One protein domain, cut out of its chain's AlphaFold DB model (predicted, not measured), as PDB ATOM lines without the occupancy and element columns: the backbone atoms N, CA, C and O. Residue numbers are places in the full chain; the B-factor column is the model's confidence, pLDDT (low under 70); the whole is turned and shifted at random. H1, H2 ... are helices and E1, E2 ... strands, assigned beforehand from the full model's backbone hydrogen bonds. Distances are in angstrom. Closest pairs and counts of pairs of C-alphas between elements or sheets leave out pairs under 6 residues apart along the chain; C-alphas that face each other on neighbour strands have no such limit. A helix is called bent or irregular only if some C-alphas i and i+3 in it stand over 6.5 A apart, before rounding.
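This is residues 7 to 144 of the 144 residues of an uncharacterized protein of Streptococcus parasanguinis ATCC 903 (UniProt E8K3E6). A twisted sheet of three long strands, E1, E2 and E3, has two helices over one face: the second part of the long helix H1 crosses it, and H4 runs along it at the E3 side. The first part of H1, residues 7 to 24, sticks out as a long arm, and residues 132 to 144 with H5 stick out away from it, while the small helices H2 and H3 lie by the sheet with a long loop between them. The printed part has 138 residues, in the order H1 E1 E2 E3 H2 H3 H4 H5; the sheet order is E1 - E2 - E3, all antiparallel, and the class is mixed, helices and strands. It is loose, with a radius of gyration of the C-alphas of 19.6 A, and elongated, spanning 75 by 42 by 27 A.

E1 is residues 45 to 55, 28.9 A long, and bends by 61 degrees at residue 49. E2 is residues 59 to 71, 36.6 A, and E3 is residues 74 to 85, 34.1 A. H1 is residues 7 to 38, 46.3 A, from C-alpha 7 at (-53.994, -42.701, 40.056) to C-alpha 38 at (-27.168, -5.751, 47.940). H2 is residues 86 to 90, H3 residues 107 to 113, and H4 residues 117 to 130, 20.7 A. H4 is irregular: C-alphas 119 and 122 are 7.4 A apart. H5 is residues 134 to 142, ending at C-alpha 142 (-22.239, 22.886, 29.072).

E1, E2 and E3 form a meander, each strand the antiparallel neighbour of the one before, in two hairpins. N 52 and O 62 are 2.9 A apart, and N 67 and O 78 also 2.9 A, within hydrogen-bond range. H1 and H4 are on the same face, making two layers, helices on one face of a sheet. H1, at a height over the sheet of 10.1 A, runs across the strands, at 68 degrees to E1 on the local plane; the closest C-alphas are Lys 34 and Val 46, 5.7 A. H4, at a height of 9.6 A, runs along the strands, at 13 degrees to E3 on the local plane; the closest C-alphas are Ile 78 and Ile 123, 7.1 A. H1 and H4 are only just apart, at 8.3 A. H2 only grazes the sheet and touches H1, whose residues 28 to 32 alone take part, with the C-alphas of Leu 29 and Val 89 closest at 6.1 A. H3 also only grazes the sheet and touches H2, with the C-alphas of Glu 87 and Ser 109 closest at 6.6 A. H5 is not on the sheet; it is close to H4 but not clearly touching, the C-alphas of Leu 128 and Arg 134 being 6.4 A apart. In H1, H2 and H5 every O i to N i+4 pair is within hydrogen-bond range, in H4 7 of 10, and in H3 1 of 3, beside 3 of 4 O i to N i+3 pairs.

The two C-alphas farthest apart are those of Lys 7 and Lys 143, 77.2 A. Without the stretches that stand free, 107 residues span 47 by 31 by 22 A. The printed part has no cut. The link from H2 to H3, 16 residues, is long. Mean pLDDT of the printed part is 82.1; residues 55 to 56, 94 to 114 and 144 are under 70.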
ATOM      1  N   LYS A   7     -54.761 -43.312  41.155       86.44
ATOM      2  CA  LYS A   7     -53.994 -42.701  40.056       86.44
ATOM      3  C   LYS A   7     -54.210 -41.186  39.986       86.44
ATOM      4  O   LYS A   7     -53.262 -40.438  39.777       86.44
ATOM      5  N   LEU A   8     -55.446 -40.730  40.198       88.06
ATOM      6  CA  LEU A   8     -55.786 -39.306  40.175       88.06
ATOM      7  C   LEU A   8     -55.238 -38.564  41.403       88.06
ATOM      8  O   LEU A   8     -54.777 -37.435  41.273       88.06
ATOM      9  N   LYS A   9     -55.233 -39.204  42.581       87.06
ATOM     10  CA  LYS A   9     -54.576 -38.653  43.776       87.06
ATOM     11  C   LYS A   9     -53.070 -38.499  43.564       87.06
ATOM     12  O   LYS A   9     -52.536 -37.432  43.844       87.06
ATOM     13  N   SER A  10     -52.409 -39.527  43.027       90.44
ATOM     14  CA  SER A  10     -50.975 -39.490  42.710       90.44
ATOM     15  C   SER A  10     -50.634 -38.370  41.721       90.44
ATOM     16  O   SER A  10     -49.737 -37.569  41.980       90.44
ATOM     17  N   LEU A  11     -51.416 -38.220  40.644       93.50
ATOM     18  CA  LEU A  11     -51.242 -37.119  39.693       93.50
ATOM     19  C   LEU A  11     -51.368 -35.745  40.369       93.50
ATOM     20  O   LEU A  11     -50.574 -34.852  40.093       93.50
ATOM     21  N   LEU A  12     -52.331 -35.578  41.280       93.81
ATOM     22  CA  LEU A  12     -52.537 -34.319  41.999       93.81
ATOM     23  C   LEU A  12     -51.355 -33.983  42.920       93.81
ATOM     24  O   LEU A  12     -50.946 -32.827  42.980       93.81
ATOM     25  N   VAL A  13     -50.766 -34.988  43.578       94.50
ATOM     26  CA  VAL A  13     -49.537 -34.815  44.372       94.50
ATOM     27  C   VAL A  13     -48.373 -34.370  43.487       94.50
ATOM     28  O   VAL A  13     -47.681 -33.417  43.833       94.50
ATOM     29  N   ILE A  14     -48.190 -35.004  42.326       95.31
ATOM     30  CA  ILE A  14     -47.123 -34.653  41.379       95.31
ATOM     31  C   ILE A  14     -47.297 -33.216  40.868       95.31
ATOM     32  O   ILE A  14     -46.352 -32.431  40.889       95.31
ATOM     33  N   VAL A  15     -48.512 -32.841  40.462       96.06
ATOM     34  CA  VAL A  15     -48.817 -31.474  40.014       96.06
ATOM     35  C   VAL A  15     -48.566 -30.466  41.136       96.06
ATOM     36  O   VAL A  15     -47.910 -29.451  40.908       96.06
ATOM     37  N   GLY A  16     -49.023 -30.756  42.357       96.31
ATOM     38  CA  GLY A  16     -48.775 -29.905  43.522       96.31
ATOM     39  C   GLY A  16     -47.283 -29.723  43.811       96.31
ATOM     40  O   GLY A  16     -46.837 -28.608  44.075       96.31
ATOM     41  N   PHE A  17     -46.499 -30.793  43.684       96.38
ATOM     42  CA  PHE A  17     -45.048 -30.750  43.839       96.38
ATOM     43  C   PHE A  17     -44.379 -29.847  42.793       96.38
ATOM     44  O   PHE A  17     -43.575 -28.991  43.158       96.38
ATOM     45  N   PHE A  18     -44.750 -29.951  41.512       95.19
ATOM     46  CA  PHE A  18     -44.204 -29.083  40.457       95.19
ATOM     47  C   PHE A  18     -44.597 -27.608  40.615       95.19
ATOM     48  O   PHE A  18     -43.782 -26.723  40.338       95.19
ATOM     49  N   ILE A  19     -45.815 -27.327  41.090       96.00
ATOM     50  CA  ILE A  19     -46.240 -25.959  41.422       96.00
ATOM     51  C   ILE A  19     -45.347 -25.394  42.530       96.00
ATOM     52  O   ILE A  19     -44.817 -24.291  42.391       96.00
ATOM     53  N   LEU A  20     -45.129 -26.159  43.604       95.56
ATOM     54  CA  LEU A  20     -44.281 -25.739  44.716       95.56
ATOM     55  C   LEU A  20     -42.827 -25.534  44.277       95.56
ATOM     56  O   LEU A  20     -42.240 -24.505  44.602       95.56
ATOM     57  N   LEU A  21     -42.272 -26.449  43.475       91.12
ATOM     58  CA  LEU A  21     -40.935 -26.294  42.897       91.12
ATOM     59  C   LEU A  21     -40.813 -25.012  42.077       91.12
ATOM     60  O   LEU A  21     -39.821 -24.300  42.205       91.12
ATOM     61  N   THR A  22     -41.828 -24.692  41.277       90.06
ATOM     62  CA  THR A  22     -41.836 -23.482  40.451       90.06
ATOM     63  C   THR A  22     -41.862 -22.224  41.323       90.06
ATOM     64  O   THR A  22     -41.095 -21.295  41.082       90.06
ATOM     65  N   ILE A  23     -42.684 -22.192  42.377       91.50
ATOM     66  CA  ILE A  23     -42.728 -21.066  43.327       91.50
ATOM     67  C   ILE A  23     -41.373 -20.893  44.028       91.50
ATOM     68  O   ILE A  23     -40.845 -19.779  44.072       91.50
ATOM     69  N   CYS A  24     -40.796 -21.983  44.538       90.06
ATOM     70  CA  CYS A  24     -39.480 -21.970  45.178       90.06
ATOM     71  C   CYS A  24     -38.395 -21.485  44.214       90.06
ATOM     72  O   CYS A  24     -37.566 -20.665  44.595       90.06
ATOM     73  N   PHE A  25     -38.438 -21.932  42.959       88.38
ATOM     74  CA  PHE A  25     -37.515 -21.511  41.914       88.38
ATOM     75  C   PHE A  25     -37.579 -19.997  41.667       88.38
ATOM     76  O   PHE A  25     -36.546 -19.330  41.710       88.38
ATOM     77  N   TYR A  26     -38.777 -19.429  41.486       89.38
ATOM     78  CA  TYR A  26     -38.933 -17.981  41.304       89.38
ATOM     79  C   TYR A  26     -38.430 -17.193  42.515       89.38
ATOM     80  O   TYR A  26     -37.736 -16.194  42.350       89.38
ATOM     81  N   LYS A  27     -38.741 -17.650  43.733       90.44
ATOM     82  CA  LYS A  27     -38.299 -16.981  44.965       90.44
ATOM     83  C   LYS A  27     -36.789 -17.053  45.160       90.44
ATOM     84  O   LYS A  27     -36.184 -16.056  45.548       90.44
ATOM     85  N   ASN A  28     -36.184 -18.197  44.851       88.75
ATOM     86  CA  ASN A  28     -34.736 -18.363  44.880       88.75
ATOM     87  C   ASN A  28     -34.060 -17.421  43.879       88.75
ATOM     88  O   ASN A  28     -33.103 -16.733  44.224       88.75
ATOM     89  N   LEU A  29     -34.607 -17.328  42.663       89.62
ATOM     90  CA  LEU A  29     -34.090 -16.454  41.618       89.62
ATOM     91  C   LEU A  29     -34.200 -14.964  41.991       89.62
ATOM     92  O   LEU A  29     -33.230 -14.226  41.832       89.62
ATOM     93  N   GLU A  30     -35.342 -14.523  42.530       92.81
ATOM     94  CA  GLU A  30     -35.508 -13.160  43.063       92.81
ATOM     95  C   GLU A  30     -34.468 -12.853  44.148       92.81
ATOM     96  O   GLU A  30     -33.844 -11.792  44.120       92.81
ATOM     97  N   SER A  31     -34.257 -13.786  45.082       90.19
ATOM     98  CA  SER A  31     -33.304 -13.618  46.184       90.19
ATOM     99  C   SER A  31     -31.858 -13.545  45.696       90.19
ATOM    100  O   SER A  31     -31.116 -12.674  46.139       90.19
ATOM    101  N   ASN A  32     -31.467 -14.409  44.758       88.38
ATOM    102  CA  ASN A  32     -30.110 -14.431  44.213       88.38
ATOM    103  C   ASN A  32     -29.785 -13.112  43.491       88.38
ATOM    104  O   ASN A  32     -28.803 -12.446  43.818       88.38
ATOM    105  N   ILE A  33     -30.671 -12.654  42.594       90.19
ATOM    106  CA  ILE A  33     -30.490 -11.359  41.920       90.19
ATOM    107  C   ILE A  33     -30.462 -10.214  42.942       90.19
ATOM    108  O   ILE A  33     -29.642  -9.305  42.829       90.19
ATOM    109  N   LYS A  34     -31.316 -10.255  43.971       91.94
ATOM    110  CA  LYS A  34     -31.318  -9.251  45.043       91.94
ATOM    111  C   LYS A  34     -29.987  -9.197  45.799       91.94
ATOM    112  O   LYS A  34     -29.517  -8.106  46.116       91.94
ATOM    113  N   GLU A  35     -29.369 -10.338  46.092       88.25
ATOM    114  CA  GLU A  35     -28.084 -10.391  46.800       88.25
ATOM    115  C   GLU A  35     -26.937  -9.776  45.992       88.25
ATOM    116  O   GLU A  35     -26.107  -9.073  46.573       88.25
ATOM    117  N   ILE A  36     -26.945  -9.928  44.665       85.69
ATOM    118  CA  ILE A  36     -25.985  -9.273  43.761       85.69
ATOM    119  C   ILE A  36     -26.023  -7.744  43.924       85.69
ATOM    120  O   ILE A  36     -24.983  -7.099  44.098       85.69
ATOM    121  N   TYR A  37     -27.227  -7.162  43.913       88.50
ATOM    122  CA  TYR A  37     -27.429  -5.724  44.113       88.50
ATOM    123  C   TYR A  37     -27.041  -5.281  45.523       88.50
ATOM    124  O   TYR A  37     -26.298  -4.309  45.690       88.50
ATOM    125  N   LYS A  38     -27.465  -6.041  46.536       89.00
ATOM    126  CA  LYS A  38     -27.168  -5.751  47.940       89.00
ATOM    127  C   LYS A  38     -25.664  -5.736  48.220       89.00
ATOM    128  O   LYS A  38     -25.204  -4.878  48.971       89.00
ATOM    129  N   ASN A  39     -24.897  -6.631  47.594       85.00
ATOM    130  CA  ASN A  39     -23.436  -6.677  47.715       85.00
ATOM    131  C   ASN A  39     -22.744  -5.413  47.163       85.00
ATOM    132  O   ASN A  39     -21.605  -5.135  47.514       85.00
ATOM    133  N   ASN A  40     -23.442  -4.629  46.336       83.50
ATOM    134  CA  ASN A  40     -22.962  -3.374  45.757       83.50
ATOM    135  C   ASN A  40     -23.720  -2.150  46.306       83.50
ATOM    136  O   ASN A  40     -23.762  -1.108  45.658       83.50
ATOM    137  N   HIS A  41     -24.306  -2.269  47.504       87.38
ATOM    138  CA  HIS A  41     -25.029  -1.207  48.221       87.38
ATOM    139  C   HIS A  41     -26.345  -0.733  47.579       87.38
ATOM    140  O   HIS A  41     -26.874   0.307  47.966       87.38
ATOM    141  N   TYR A  42     -26.923  -1.517  46.669       88.44
ATOM    142  CA  TYR A  42     -28.253  -1.269  46.110       88.44
ATOM    143  C   TYR A  42     -29.296  -2.073  46.893       88.44
ATOM    144  O   TYR A  42     -29.269  -3.305  46.898       88.44
ATOM    145  N   SER A  43     -30.189  -1.384  47.609       89.56
ATOM    146  CA  SER A  43     -31.073  -2.001  48.611       89.56
ATOM    147  C   SER A  43     -32.478  -2.344  48.108       89.56
ATOM    148  O   SER A  43     -33.295  -2.880  48.861       89.56
ATOM    149  N   GLY A  44     -32.758  -2.045  46.839       92.69
ATOM    150  CA  GLY A  44     -34.071  -2.196  46.235       92.69
ATOM    151  C   GLY A  44     -34.587  -3.632  46.173       92.69
ATOM    152  O   GLY A  44     -33.867  -4.627  46.303       92.69
ATOM    153  N   GLU A  45     -35.893  -3.735  45.971       95.38
ATOM    154  CA  GLU A  45     -36.583  -4.994  45.754       95.38
ATOM    155  C   GLU A  45     -36.445  -5.449  44.305       95.38
ATOM    156  O   GLU A  45     -36.532  -4.651  43.372       95.38
ATOM    157  N   VAL A  46     -36.278  -6.756  44.125       95.56
ATOM    158  CA  VAL A  46     -36.231  -7.401  42.816       95.56
ATOM    159  C   VAL A  46     -37.488  -8.234  42.642       95.56
ATOM    160  O   VAL A  46     -37.828  -9.038  43.509       95.56
ATOM    161  N   ARG A  47     -38.154  -8.063  41.500       96.31
ATOM    162  CA  ARG A  47     -39.307  -8.873  41.108       96.31
ATOM    163  C   ARG A  47     -39.142  -9.385  39.691       96.31
ATOM    164  O   ARG A  47     -39.011  -8.578  38.770       96.31
ATOM    165  N   ILE A  48     -39.186 -10.702  39.502       95.25
ATOM    166  CA  ILE A  48     -39.121 -11.289  38.158       95.25
ATOM    167  C   ILE A  48     -40.401 -10.946  37.391       95.25
ATOM    168  O   ILE A  48     -41.509 -11.109  37.900       95.25
ATOM    169  N   THR A  49     -40.243 -10.472  36.158       95.56
ATOM    170  CA  THR A  49     -41.347 -10.130  35.248       95.56
ATOM    171  C   THR A  49     -41.410 -11.048  34.033       95.56
ATOM    172  O   THR A  49     -42.457 -11.144  33.399       95.56
ATOM    173  N   GLY A  50     -40.330 -11.765  33.720       93.56
ATOM    174  CA  GLY A  50     -40.334 -12.784  32.679       93.56
ATOM    175  C   GLY A  50     -39.067 -13.625  32.679       93.56
ATOM    176  O   GLY A  50     -38.008 -13.171  33.109       93.56
ATOM    177  N   LEU A  51     -39.182 -14.847  32.168       92.19
ATOM    178  CA  LEU A  51     -38.061 -15.763  31.991       92.19
ATOM    179  C   LEU A  51     -38.084 -16.351  30.588       92.19
ATOM    180  O   LEU A  51     -39.142 -16.699  30.069       92.19
ATOM    181  N   SER A  52     -36.904 -16.503  30.002       90.19
ATOM    182  CA  SER A  52     -36.703 -17.292  28.794       90.19
ATOM    183  C   SER A  52     -35.459 -18.155  28.939       90.19
ATOM    184  O   SER A  52     -34.472 -17.747  29.551       90.19
ATOM    185  N   LEU A  53     -35.511 -19.350  28.362       87.44
ATOM    186  CA  LEU A  53     -34.388 -20.271  28.302       87.44
ATOM    187  C   LEU A  53     -33.879 -20.307  26.862       87.44
ATOM    188  O   LEU A  53     -34.657 -20.555  25.942       87.44
ATOM    189  N   THR A  54     -32.583 -20.078  26.685       83.00
ATOM    190  CA  THR A  54     -31.911 -20.221  25.393       83.00
ATOM    191  C   THR A  54     -30.870 -21.326  25.509       83.00
ATOM    192  O   THR A  54     -30.171 -21.430  26.518       83.00
ATOM    193  N   SER A  55     -30.781 -22.165  24.480       69.81
ATOM    194  CA  SER A  55     -29.843 -23.282  24.424       69.81
ATOM    195  C   SER A  55     -29.174 -23.308  23.057       69.81
ATOM    196  O   SER A  55     -29.737 -23.847  22.110       69.81
ATOM    197  N   GLU A  56     -27.981 -22.727  22.959       68.19
ATOM    198  CA  GLU A  56     -27.121 -22.884  21.774       68.19
ATOM    199  C   GLU A  56     -25.997 -23.890  22.060       68.19
ATOM    200  O   GLU A  56     -25.857 -24.885  21.359       68.19
ATOM    201  N   SER A  57     -25.246 -23.690  23.146       71.69
ATOM    202  CA  SER A  57     -24.184 -24.607  23.606       71.69
ATOM    203  C   SER A  57     -24.157 -24.811  25.125       71.69
ATOM    204  O   SER A  57     -23.619 -25.803  25.615       71.69
ATOM    205  N   LYS A  58     -24.766 -23.889  25.878       74.94
ATOM    206  CA  LYS A  58     -24.986 -23.946  27.327       74.94
ATOM    207  C   LYS A  58     -26.419 -23.510  27.625       74.94
ATOM    208  O   LYS A  58     -26.972 -22.689  26.893       74.94
ATOM    209  N   LEU A  59     -27.005 -24.042  28.696       82.19
ATOM    210  CA  LEU A  59     -28.327 -23.626  29.166       82.19
ATOM    211  C   LEU A  59     -28.218 -22.253  29.837       82.19
ATOM    212  O   LEU A  59     -27.704 -22.136  30.953       82.19
ATOM    213  N   VAL A  60     -28.697 -21.221  29.141       84.81
ATOM    214  CA  VAL A  60     -28.689 -19.834  29.616       84.81
ATOM    215  C   VAL A  60     -30.112 -19.397  29.929       84.81
ATOM    216  O   VAL A  60     -30.999 -19.419  29.074       84.81
ATOM    217  N   ILE A  61     -30.318 -18.953  31.164       88.12
ATOM    218  CA  ILE A  61     -31.558 -18.338  31.622       88.12
ATOM    219  C   ILE A  61     -31.440 -16.828  31.436       88.12
ATOM    220  O   ILE A  61     -30.527 -16.186  31.950       88.12
ATOM    221  N   SER A  62     -32.386 -16.247  30.706       90.62
ATOM    222  CA  SER A  62     -32.583 -14.803  30.631       90.62
ATOM    223  C   SER A  62     -33.767 -14.410  31.505       90.62
ATOM    224  O   SER A  62     -34.899 -14.816  31.245       90.62
ATOM    225  N   ALA A  63     -33.509 -13.594  32.519       91.94
ATOM    226  CA  ALA A  63     -34.513 -13.027  33.401       91.94
ATOM    227  C   ALA A  63     -34.751 -11.557  33.061       91.94
ATOM    228  O   ALA A  63     -33.822 -10.751  33.082       91.94
ATOM    229  N   ASN A  64     -36.004 -11.212  32.789       95.00
ATOM    230  CA  ASN A  64     -36.492  -9.843  32.864       95.00
ATOM    231  C   ASN A  64     -37.040  -9.628  34.275       95.00
ATOM    232  O   ASN A  64     -37.747 -10.485  34.813       95.00
ATOM    233  N   TYR A  65     -36.710  -8.498  34.885       94.94
ATOM    234  CA  TYR A  65     -37.141  -8.176  36.237       94.94
ATOM    235  C   TYR A  65     -37.256  -6.674  36.427       94.94
ATOM    236  O   TYR A  65     -36.818  -5.872  35.604       94.94
ATOM    237  N   THR A  66     -37.880  -6.283  37.525       96.06
ATOM    238  CA  THR A  66     -37.942  -4.895  37.960       96.06
ATOM    239  C   THR A  66     -37.141  -4.749  39.239       96.06
ATOM    240  O   THR A  66     -37.383  -5.480  40.198       96.06
ATOM    241  N   TYR A  67     -36.216  -3.794  39.248       95.50
ATOM    242  CA  TYR A  67     -35.590  -3.282  40.462       95.50
ATOM    243  C   TYR A  67     -36.402  -2.090  40.961       95.50
ATOM    244  O   TYR A  67     -36.667  -1.172  40.185       95.50
ATOM    245  N   SER A  68     -36.830  -2.103  42.220       94.81
ATOM    246  CA  SER A  68     -37.622  -1.019  42.803       94.81
ATOM    247  C   SER A  68     -37.017  -0.507  44.098       94.81
ATOM    248  O   SER A  68     -36.789  -1.279  45.023       94.81
ATOM    249  N   GLU A  69     -36.823   0.801  44.204       91.94
ATOM    250  CA  GLU A  69     -36.289   1.435  45.409       91.94
ATOM    251  C   GLU A  69     -37.085   2.693  45.752       91.94
ATOM    252  O   GLU A  69     -37.642   3.366  44.879       91.94
ATOM    253  N   ARG A  70     -37.182   3.003  47.047       88.38
ATOM    254  CA  ARG A  70     -37.856   4.213  47.514       88.38
ATOM    255  C   ARG A  70     -36.836   5.341  47.629       88.38
ATOM    256  O   ARG A  70     -36.002   5.330  48.524       88.38
ATOM    257  N   ILE A  71     -36.964   6.343  46.766       81.56
ATOM    258  CA  ILE A  71     -36.114   7.536  46.738       81.56
ATOM    259  C   ILE A  71     -36.999   8.741  47.064       81.56
ATOM    260  O   ILE A  71     -37.999   8.983  46.388       81.56
ATOM    261  N   ASN A  72     -36.670   9.488  48.124       78.75
ATOM    262  CA  ASN A  72     -37.427  10.672  48.563       78.75
ATOM    263  C   ASN A  72     -38.947  10.423  48.692       78.75
ATOM    264  O   ASN A  72     -39.771  11.216  48.238       78.75
ATOM    265  N   GLY A  73     -39.330   9.274  49.261       82.38
ATOM    266  CA  GLY A  73     -40.731   8.884  49.470       82.38
ATOM    267  C   GLY A  73     -41.458   8.343  48.231       82.38
ATOM    268  O   GLY A  73     -42.542   7.778  48.373       82.38
ATOM    269  N   LYS A  74     -40.864   8.430  47.034       84.62
ATOM    270  CA  LYS A  74     -41.423   7.881  45.789       84.62
ATOM    271  C   LYS A  74     -40.792   6.533  45.468       84.62
ATOM    272  O   LYS A  74     -39.583   6.367  45.595       84.62
ATOM    273  N   VAL A  75     -41.610   5.566  45.057       89.81
ATOM    274  CA  VAL A  75     -41.110   4.281  44.549       89.81
ATOM    275  C   VAL A  75     -40.687   4.477  43.102       89.81
ATOM    276  O   VAL A  75     -41.463   4.961  42.280       89.81
ATOM    277  N   VAL A  76     -39.447   4.115  42.815       90.25
ATOM    278  CA  VAL A  76     -38.845   4.183  41.491       90.25
ATOM    279  C   VAL A  76     -38.604   2.758  41.044       90.25
ATOM    280  O   VAL A  76     -37.925   2.013  41.742       90.25
ATOM    281  N   SER A  77     -39.162   2.390  39.896       93.81
ATOM    282  CA  SER A  77     -39.072   1.042  39.341       93.81
ATOM    283  C   SER A  77     -38.345   1.074  38.005       93.81
ATOM    284  O   SER A  77     -38.680   1.871  37.129       93.81
ATOM    285  N   ILE A  78     -37.351   0.206  37.855       94.50
ATOM    286  CA  ILE A  78     -36.437   0.171  36.718       94.50
ATOM    287  C   ILE A  78     -36.498  -1.232  36.111       94.50
ATOM    288  O   ILE A  78     -36.196  -2.206  36.810       94.50
ATOM    289  N   PRO A  79     -36.926  -1.372  34.846       94.75
ATOM    290  CA  PRO A  79     -36.894  -2.652  34.162       94.75
ATOM    291  C   PRO A  79     -35.447  -3.005  33.813       94.75
ATOM    292  O   PRO A  79     -34.726  -2.206  33.221       94.75
ATOM    293  N   LEU A  80     -35.033  -4.210  34.179       93.88
ATOM    294  CA  LEU A  80     -33.685  -4.720  33.983       93.88
ATOM    295  C   LEU A  80     -33.742  -6.129  33.394       93.88
ATOM    296  O   LEU A  80     -34.754  -6.833  33.473       93.88
ATOM    297  N   LYS A  81     -32.628  -6.539  32.789       92.19
ATOM    298  CA  LYS A  81     -32.457  -7.868  32.212       92.19
ATOM    299  C   LYS A  81     -31.138  -8.457  32.675       92.19
ATOM    300  O   LYS A  81     -30.132  -7.758  32.740       92.19
ATOM    301  N   LYS A  82     -31.141  -9.753  32.964       87.62
ATOM    302  CA  LYS A  82     -29.943 -10.506  33.324       87.62
ATOM    303  C   LYS A  82     -29.918 -11.834  32.596       87.62
ATOM    304  O   LYS A  82     -30.928 -12.527  32.538       87.62
ATOM    305  N   GLN A  83     -28.757 -12.177  32.056       87.12
ATOM    306  CA  GLN A  83     -28.461 -13.527  31.600       87.12
ATOM    307  C   GLN A  83     -27.611 -14.222  32.654       87.12
ATOM    308  O   GLN A  83     -26.735 -13.601  33.259       87.12
ATOM    309  N   MET A  84     -27.902 -15.490  32.892       84.19
ATOM    310  CA  MET A  84     -27.202 -16.315  33.864       84.19
ATOM    311  C   MET A  84     -27.172 -17.757  33.383       84.19
ATOM    312  O   MET A  84     -28.086 -18.213  32.692       84.19
ATOM    313  N   MET A  85     -26.115 -18.478  33.734       82.62
ATOM    314  CA  MET A  85     -26.080 -19.916  33.477       82.62
ATOM    315  C   MET A  85     -27.023 -20.638  34.440       82.62
ATOM    316  O   MET A  85     -27.305 -20.144  35.534       82.62
ATOM    317  N   LEU A  86     -27.502 -21.817  34.047       79.44
ATOM    318  CA  LEU A  86     -28.388 -22.610  34.896       79.44
ATOM    319  C   LEU A  86     -27.770 -22.896  36.278       79.44
ATOM    320  O   LEU A  86     -28.491 -22.861  37.274       79.44
ATOM    321  N   GLU A  87     -26.451 -23.106  36.375       76.44
ATOM    322  CA  GLU A  87     -25.795 -23.348  37.667       76.44
ATOM    323  C   GLU A  87     -25.933 -22.150  38.619       76.44
ATOM    324  O   GLU A  87     -26.115 -22.337  39.821       76.44
ATOM    325  N   GLN A  88     -25.921 -20.923  38.088       76.06
ATOM    326  CA  GLN A  88     -26.072 -19.692  38.873       76.06
ATOM    327  C   GLN A  88     -27.505 -19.468  39.367       76.06
ATOM    328  O   GLN A  88     -27.736 -18.704  40.294       76.06
ATOM    329  N   VAL A  89     -28.485 -20.121  38.745       77.88
ATOM    330  CA  VAL A  89     -29.887 -20.058  39.176       77.88
ATOM    331  C   VAL A  89     -30.134 -21.021  40.335       77.88
ATOM    332  O   VAL A  89     -30.944 -20.745  41.221       77.88
ATOM    333  N   ILE A  90     -29.463 -22.175  40.302       76.19
ATOM    334  CA  ILE A  90     -29.629 -23.253  41.280       76.19
ATOM    335  C   ILE A  90     -28.819 -22.960  42.544       76.19
ATOM    336  O   ILE A  90     -29.291 -23.214  43.651       76.19
ATOM    337  N   LEU A  91     -27.606 -22.430  42.392       76.25
ATOM    338  CA  LEU A  91     -26.742 -22.094  43.516       76.25
ATOM    339  C   LEU A  91     -27.104 -20.717  44.085       76.25
ATOM    340  O   LEU A  91     -27.422 -19.816  43.313       76.25
ATOM    341  N   PRO A  92     -27.045 -20.519  45.413       70.06
ATOM    342  CA  PRO A  92     -27.175 -19.190  46.000       70.06
ATOM    343  C   PRO A  92     -26.027 -18.280  45.545       70.06
ATOM    344  O   PRO A  92     -24.947 -18.759  45.178       70.06
ATOM    345  N   TYR A  93     -26.253 -16.965  45.596       72.69
ATOM    346  CA  TYR A  93     -25.198 -16.004  45.313       72.69
ATOM    347  C   TYR A  93     -24.070 -16.170  46.333       72.69
ATOM    348  O   TYR A  93     -24.293 -16.257  47.541       72.69
ATOM    349  N   TYR A  94     -22.836 -16.193  45.840       67.94
ATOM    350  CA  TYR A  94     -21.656 -16.167  46.685       67.94
ATOM    351  C   TYR A  94     -20.691 -15.123  46.126       67.94
ATOM    352  O   TYR A  94     -20.284 -15.249  44.964       67.94
ATOM    353  N   PRO A  95     -20.324 -14.086  46.902       65.50
ATOM    354  CA  PRO A  95     -19.417 -13.063  46.415       65.50
ATOM    355  C   PRO A  95     -18.072 -13.715  46.062       65.50
ATOM    356  O   PRO A  95     -17.597 -14.583  46.804       65.50
ATOM    357  N   PRO A  96     -17.444 -13.342  44.935       64.62
ATOM    358  CA  PRO A  96     -16.165 -13.915  44.552       64.62
ATOM    359  C   PRO A  96     -15.113 -13.584  45.619       64.62
ATOM    360  O   PRO A  96     -14.649 -12.452  45.735       64.62
ATOM    361  N   VAL A  97     -14.736 -14.585  46.415       57.06
ATOM    362  CA  VAL A  97     -13.597 -14.503  47.336       57.06
ATOM    363  C   VAL A  97     -12.343 -14.543  46.467       57.06
ATOM    364  O   VAL A  97     -12.251 -15.420  45.611       57.06
ATOM    365  N   ALA A  98     -11.478 -13.540  46.640       51.50
ATOM    366  CA  ALA A  98     -10.282 -13.187  45.861       51.50
ATOM    367  C   ALA A  98      -9.686 -14.272  44.935       51.50
ATOM    368  O   ALA A  98      -9.581 -15.424  45.329       51.50
ATOM    369  N   LYS A  99      -9.240 -13.833  43.738       50.69
ATOM    370  CA  LYS A  99      -8.572 -14.498  42.580       50.69
ATOM    371  C   LYS A  99      -7.714 -15.773  42.814       50.69
ATOM    372  O   LYS A  99      -6.642 -15.912  42.230       50.69
ATOM    373  N   GLU A 100      -8.155 -16.756  43.572       49.31
ATOM    374  CA  GLU A 100      -7.546 -18.080  43.571       49.31
ATOM    375  C   GLU A 100      -8.181 -18.886  42.445       49.31
ATOM    376  O   GLU A 100      -9.403 -19.000  42.355       49.31
ATOM    377  N   ARG A 101      -7.341 -19.371  41.519       49.84
ATOM    378  CA  ARG A 101      -7.766 -20.165  40.360       49.84
ATOM    379  C   ARG A 101      -8.606 -21.344  40.847       49.84
ATOM    380  O   ARG A 101      -8.072 -22.285  41.429       49.84
ATOM    381  N   ARG A 102      -9.912 -21.303  40.593       52.84
ATOM    382  CA  ARG A 102     -10.825 -22.395  40.932       52.84
ATOM    383  C   ARG A 102     -10.911 -23.342  39.743       52.84
ATOM    384  O   ARG A 102     -11.434 -22.972  38.700       52.84
ATOM    385  N   PHE A 103     -10.377 -24.547  39.905       43.22
ATOM    386  CA  PHE A 103     -10.497 -25.639  38.939       43.22
ATOM    387  C   PHE A 103     -11.719 -26.510  39.270       43.22
ATOM    388  O   PHE A 103     -11.939 -26.848  40.432       43.22
ATOM    389  N   GLY A 104     -12.489 -26.896  38.248       52.94
ATOM    390  CA  GLY A 104     -13.608 -27.846  38.344       52.94
ATOM    391  C   GLY A 104     -14.877 -27.368  37.630       52.94
ATOM    392  O   GLY A 104     -14.985 -26.199  37.275       52.94
ATOM    393  N   LEU A 105     -15.858 -28.267  37.466       51.72
ATOM    394  CA  LEU A 105     -17.118 -28.040  36.728       51.72
ATOM    395  C   LEU A 105     -17.887 -26.775  37.175       51.72
ATOM    396  O   LEU A 105     -18.562 -26.143  36.373       51.72
ATOM    397  N   LEU A 106     -17.765 -26.393  38.454       54.91
ATOM    398  CA  LEU A 106     -18.416 -25.217  39.047       54.91
ATOM    399  C   LEU A 106     -17.520 -23.966  39.085       54.91
ATOM    400  O   LEU A 106     -18.030 -22.863  39.276       54.91
ATOM    401  N   GLY A 107     -16.202 -24.104  38.898       54.94
ATOM    402  CA  GLY A 107     -15.242 -22.995  38.982       54.94
ATOM    403  C   GLY A 107     -15.512 -21.904  37.943       54.94
ATOM    404  O   GLY A 107     -15.535 -20.720  38.287       54.94
ATOM    405  N   ASP A 108     -15.834 -22.314  36.715       55.22
ATOM    406  CA  ASP A 108     -16.161 -21.413  35.604       55.22
ATOM    407  C   ASP A 108     -17.481 -20.654  35.829       55.22
ATOM    408  O   ASP A 108     -17.597 -19.482  35.473       55.22
ATOM    409  N   SER A 109     -18.468 -21.292  36.472       54.00
ATOM    410  CA  SER A 109     -19.781 -20.689  36.760       54.00
ATOM    411  C   SER A 109     -19.732 -19.645  37.888       54.00
ATOM    412  O   SER A 109     -20.477 -18.661  37.869       54.00
ATOM    413  N   ILE A 110     -18.813 -19.815  38.847       54.88
ATOM    414  CA  ILE A 110     -18.634 -18.903  39.987       54.88
ATOM    415  C   ILE A 110     -17.903 -17.621  39.560       54.88
ATOM    416  O   ILE A 110     -18.214 -16.540  40.059       54.88
ATOM    417  N   GLY A 111     -16.983 -17.712  38.592       54.19
ATOM    418  CA  GLY A 111     -16.304 -16.547  38.012       54.19
ATOM    419  C   GLY A 111     -17.247 -15.552  37.321       54.19
ATOM    420  O   GLY A 111     -16.906 -14.383  37.191       54.19
ATOM    421  N   MET A 112     -18.451 -15.986  36.933       54.91
ATOM    422  CA  MET A 112     -19.469 -15.155  36.280       54.91
ATOM    423  C   MET A 112     -20.415 -14.415  37.244       54.91
ATOM    424  O   MET A 112     -21.305 -13.711  36.777       54.91
ATOM    425  N   TYR A 113     -20.257 -14.547  38.566       60.50
ATOM    426  CA  TYR A 113     -21.009 -13.724  39.530       60.50
ATOM    427  C   TYR A 113     -20.457 -12.297  39.675       60.50
ATOM    428  O   TYR A 113     -21.044 -11.469  40.378       60.50
ATOM    429  N   SER A 114     -19.319 -11.989  39.042       64.75
ATOM    430  CA  SER A 114     -18.836 -10.616  38.937       64.75
ATOM    431  C   SER A 114     -19.658  -9.862  37.893       64.75
ATOM    432  O   SER A 114     -19.439 -10.013  36.689       64.75
ATOM    433  N   GLU A 115     -20.593  -9.036  38.351       71.88
ATOM    434  CA  GLU A 115     -21.316  -8.142  37.453       71.88
ATOM    435  C   GLU A 115     -20.386  -7.047  36.919       71.88
ATOM    436  O   GLU A 115     -19.645  -6.436  37.697       71.88
ATOM    437  N   PRO A 116     -20.441  -6.730  35.614       76.06
ATOM    438  CA  PRO A 116     -19.766  -5.549  35.108       76.06
ATOM    439  C   PRO A 116     -20.389  -4.288  35.735       76.06
ATOM    440  O   PRO A 116     -21.597  -4.271  35.999       76.06
ATOM    441  N   PRO A 117     -19.619  -3.196  35.905       76.00
ATOM    442  CA  PRO A 117     -20.141  -1.932  36.434       76.00
ATOM    443  C   PRO A 117     -21.362  -1.393  35.672       76.00
ATOM    444  O   PRO A 117     -22.221  -0.736  36.259       76.00
ATOM    445  N   SER A 118     -21.479  -1.716  34.378       83.00
ATOM    446  CA  SER A 118     -22.616  -1.349  33.524       83.00
ATOM    447  C   SER A 118     -23.968  -1.863  34.033       83.00
ATOM    448  O   SER A 118     -24.993  -1.256  33.738       83.00
ATOM    449  N   THR A 119     -23.985  -2.922  34.844       84.12
ATOM    450  CA  THR A 119     -25.202  -3.508  35.439       84.12
ATOM    451  C   THR A 119     -25.978  -2.510  36.302       84.12
ATOM    452  O   THR A 119     -27.201  -2.594  36.403       84.12
ATOM    453  N   TYR A 120     -25.278  -1.546  36.903       86.44
ATOM    454  CA  TYR A 120     -25.859  -0.556  37.813       86.44
ATOM    455  C   TYR A 120     -26.159   0.786  37.138       86.44
ATOM    456  O   TYR A 120     -26.836   1.628  37.726       86.44
ATOM    457  N   VAL A 121     -25.691   0.990  35.901       89.88
ATOM    458  CA  VAL A 121     -25.846   2.258  35.168       89.88
ATOM    459  C   VAL A 121     -27.307   2.702  35.071       89.88
ATOM    460  O   VAL A 121     -27.565   3.847  35.434       89.88
ATOM    461  N   PRO A 122     -28.284   1.841  34.724       90.19
ATOM    462  CA  PRO A 122     -29.680   2.276  34.657       90.19
ATOM    463  C   PRO A 122     -30.227   2.787  36.000       90.19
ATOM    464  O   PRO A 122     -31.091   3.660  36.028       90.19
ATOM    465  N   ILE A 123     -29.721   2.265  37.127       88.06
ATOM    466  CA  ILE A 123     -30.098   2.721  38.473       88.06
ATOM    467  C   ILE A 123     -29.530   4.117  38.733       88.06
ATOM    468  O   ILE A 123     -30.255   5.006  39.182       88.06
ATOM    469  N   LEU A 124     -28.257   4.328  38.398       87.25
ATOM    470  CA  LEU A 124     -27.586   5.621  38.537       87.25
ATOM    471  C   LEU A 124     -28.209   6.689  37.634       87.25
ATOM    472  O   LEU A 124     -28.493   7.789  38.103       87.25
ATOM    473  N   GLU A 125     -28.480   6.366  36.370       89.00
ATOM    474  CA  GLU A 125     -29.166   7.256  35.428       89.00
ATOM    475  C   GLU A 125     -30.525   7.680  35.980       89.00
ATOM    476  O   GLU A 125     -30.835   8.872  36.021       89.00
ATOM    477  N   LYS A 126     -31.309   6.731  36.504       88.19
ATOM    478  CA  LYS A 126     -32.613   7.046  37.087       88.19
ATOM    479  C   LYS A 126     -32.510   7.899  38.349       88.19
ATOM    480  O   LYS A 126     -33.321   8.804  38.539       88.19
ATOM    481  N   ALA A 127     -31.518   7.646  39.199       84.19
ATOM    482  CA  ALA A 127     -31.260   8.469  40.375       84.19
ATOM    483  C   ALA A 127     -30.869   9.908  39.987       84.19
ATOM    484  O   ALA A 127     -31.377  10.863  40.575       84.19
ATOM    485  N   LEU A 128     -30.031  10.073  38.957       85.06
ATOM    486  CA  LEU A 128     -29.645  11.377  38.413       85.06
ATOM    487  C   LEU A 128     -30.828  12.109  37.772       85.06
ATOM    488  O   LEU A 128     -31.000  13.302  38.006       85.06
ATOM    489  N   GLU A 129     -31.673  11.414  37.006       85.88
ATOM    490  CA  GLU A 129     -32.893  11.984  36.417       85.88
ATOM    491  C   GLU A 129     -33.831  12.587  37.465       85.88
ATOM    492  O   GLU A 129     -34.459  13.618  37.217       85.88
ATOM    493  N   LEU A 130     -33.934  11.937  38.624       83.88
ATOM    494  CA  LEU A 130     -34.795  12.355  39.727       83.88
ATOM    495  C   LEU A 130     -34.151  13.414  40.626       83.88
ATOM    496  O   LEU A 130     -34.847  13.995  41.464       83.88
ATOM    497  N   ASN A 131     -32.852  13.673  40.472       82.94
ATOM    498  CA  ASN A 131     -32.147  14.643  41.290       82.94
ATOM    499  C   ASN A 131     -32.568  16.077  40.893       82.94
ATOM    500  O   ASN A 131     -32.363  16.482  39.743       82.94
ATOM    501  N   PRO A 132     -33.117  16.883  41.825       79.75
ATOM    502  CA  PRO A 132     -33.527  18.259  41.537       79.75
ATOM    503  C   PRO A 132     -32.369  19.152  41.063       79.75
ATOM    504  O   PRO A 132     -32.598  20.126  40.343       79.75
ATOM    505  N   GLU A 133     -31.128  18.819  41.422       83.19
ATOM    506  CA  GLU A 133     -29.934  19.583  41.056       83.19
ATOM    507  C   GLU A 133     -29.382  19.238  39.671       83.19
ATOM    508  O   GLU A 133     -28.546  19.978  39.150       83.19
ATOM    509  N   ARG A 134     -29.893  18.180  39.020       82.62
ATOM    510  CA  ARG A 134     -29.439  17.732  37.694       82.62
ATOM    511  C   ARG A 134     -29.346  18.884  36.694       82.62
ATOM    512  O   ARG A 134     -28.332  19.039  36.022       82.62
ATOM    513  N   LYS A 135     -30.391  19.717  36.617       80.50
ATOM    514  CA  LYS A 135     -30.448  20.837  35.663       80.50
ATOM    515  C   LYS A 135     -29.332  21.862  35.886       80.50
ATOM    516  O   LYS A 135     -28.865  22.442  34.912       80.50
ATOM    517  N   LYS A 136     -28.910  22.086  37.138       81.81
ATOM    518  CA  LYS A 136     -27.806  23.005  37.463       81.81
ATOM    519  C   LYS A 136     -26.475  22.418  37.003       81.81
ATOM    520  O   LYS A 136     -25.746  23.072  36.267       81.81
ATOM    521  N   VAL A 137     -26.224  21.153  37.340       82.69
ATOM    522  CA  VAL A 137     -24.999  20.434  36.956       82.69
ATOM    523  C   VAL A 137     -24.862  20.326  35.431       82.69
ATOM    524  O   VAL A 137     -23.795  20.585  34.884       82.69
ATOM    525  N   GLU A 138     -25.946  20.023  34.708       82.69
ATOM    526  CA  GLU A 138     -25.933  19.980  33.237       82.69
ATOM    527  C   GLU A 138     -25.631  21.343  32.599       82.69
ATOM    528  O   GLU A 138     -24.969  21.412  31.564       82.69
ATOM    529  N   GLN A 139     -26.119  22.434  33.196       83.06
ATOM    530  CA  GLN A 139     -25.820  23.787  32.729       83.06
ATOM    531  C   GLN A 139     -24.366  24.180  32.999       83.06
ATOM    532  O   GLN A 139     -23.766  24.851  32.165       83.06
ATOM    533  N   GLU A 140     -23.794  23.772  34.131       85.56
ATOM    534  CA  GLU A 140     -22.381  23.998  34.453       85.56
ATOM    535  C   GLU A 140     -21.451  23.204  33.532       85.56
ATOM    536  O   GLU A 140     -20.475  23.758  33.031       85.56
ATOM    537  N   LEU A 141     -21.789  21.946  33.227       84.88
ATOM    538  CA  LEU A 141     -21.034  21.111  32.289       84.88
ATOM    539  C   LEU A 141     -21.029  21.679  30.866       84.88
ATOM    540  O   LEU A 141     -20.008  21.618  30.198       84.88
ATOM    541  N   LYS A 142     -22.144  22.259  30.404       83.06
ATOM    542  CA  LYS A 142     -22.239  22.886  29.072       83.06
ATOM    543  C   LYS A 142     -21.486  24.213  28.946       83.06
ATOM    544  O   LYS A 142     -21.295  24.688  27.832       83.06
ATOM    545  N   LYS A 143     -21.133  24.847  30.068       82.69
ATOM    546  CA  LYS A 143     -20.357  26.099  30.102       82.69
ATOM    547  C   LYS A 143     -18.843  25.861  30.093       82.69
ATOM    548  O   LYS A 143     -18.096  26.836  30.070       82.69
ATOM    549  N   LYS A 144     -18.414  24.603  30.173       63.34
ATOM    550  CA  LYS A 144     -17.020  24.173  30.231       63.34
ATOM    551  C   LYS A 144     -16.608  23.559  28.900       63.34
ATOM    552  O   LYS A 144     -15.421  23.723  28.555       63.34
TER     553      LYS A 144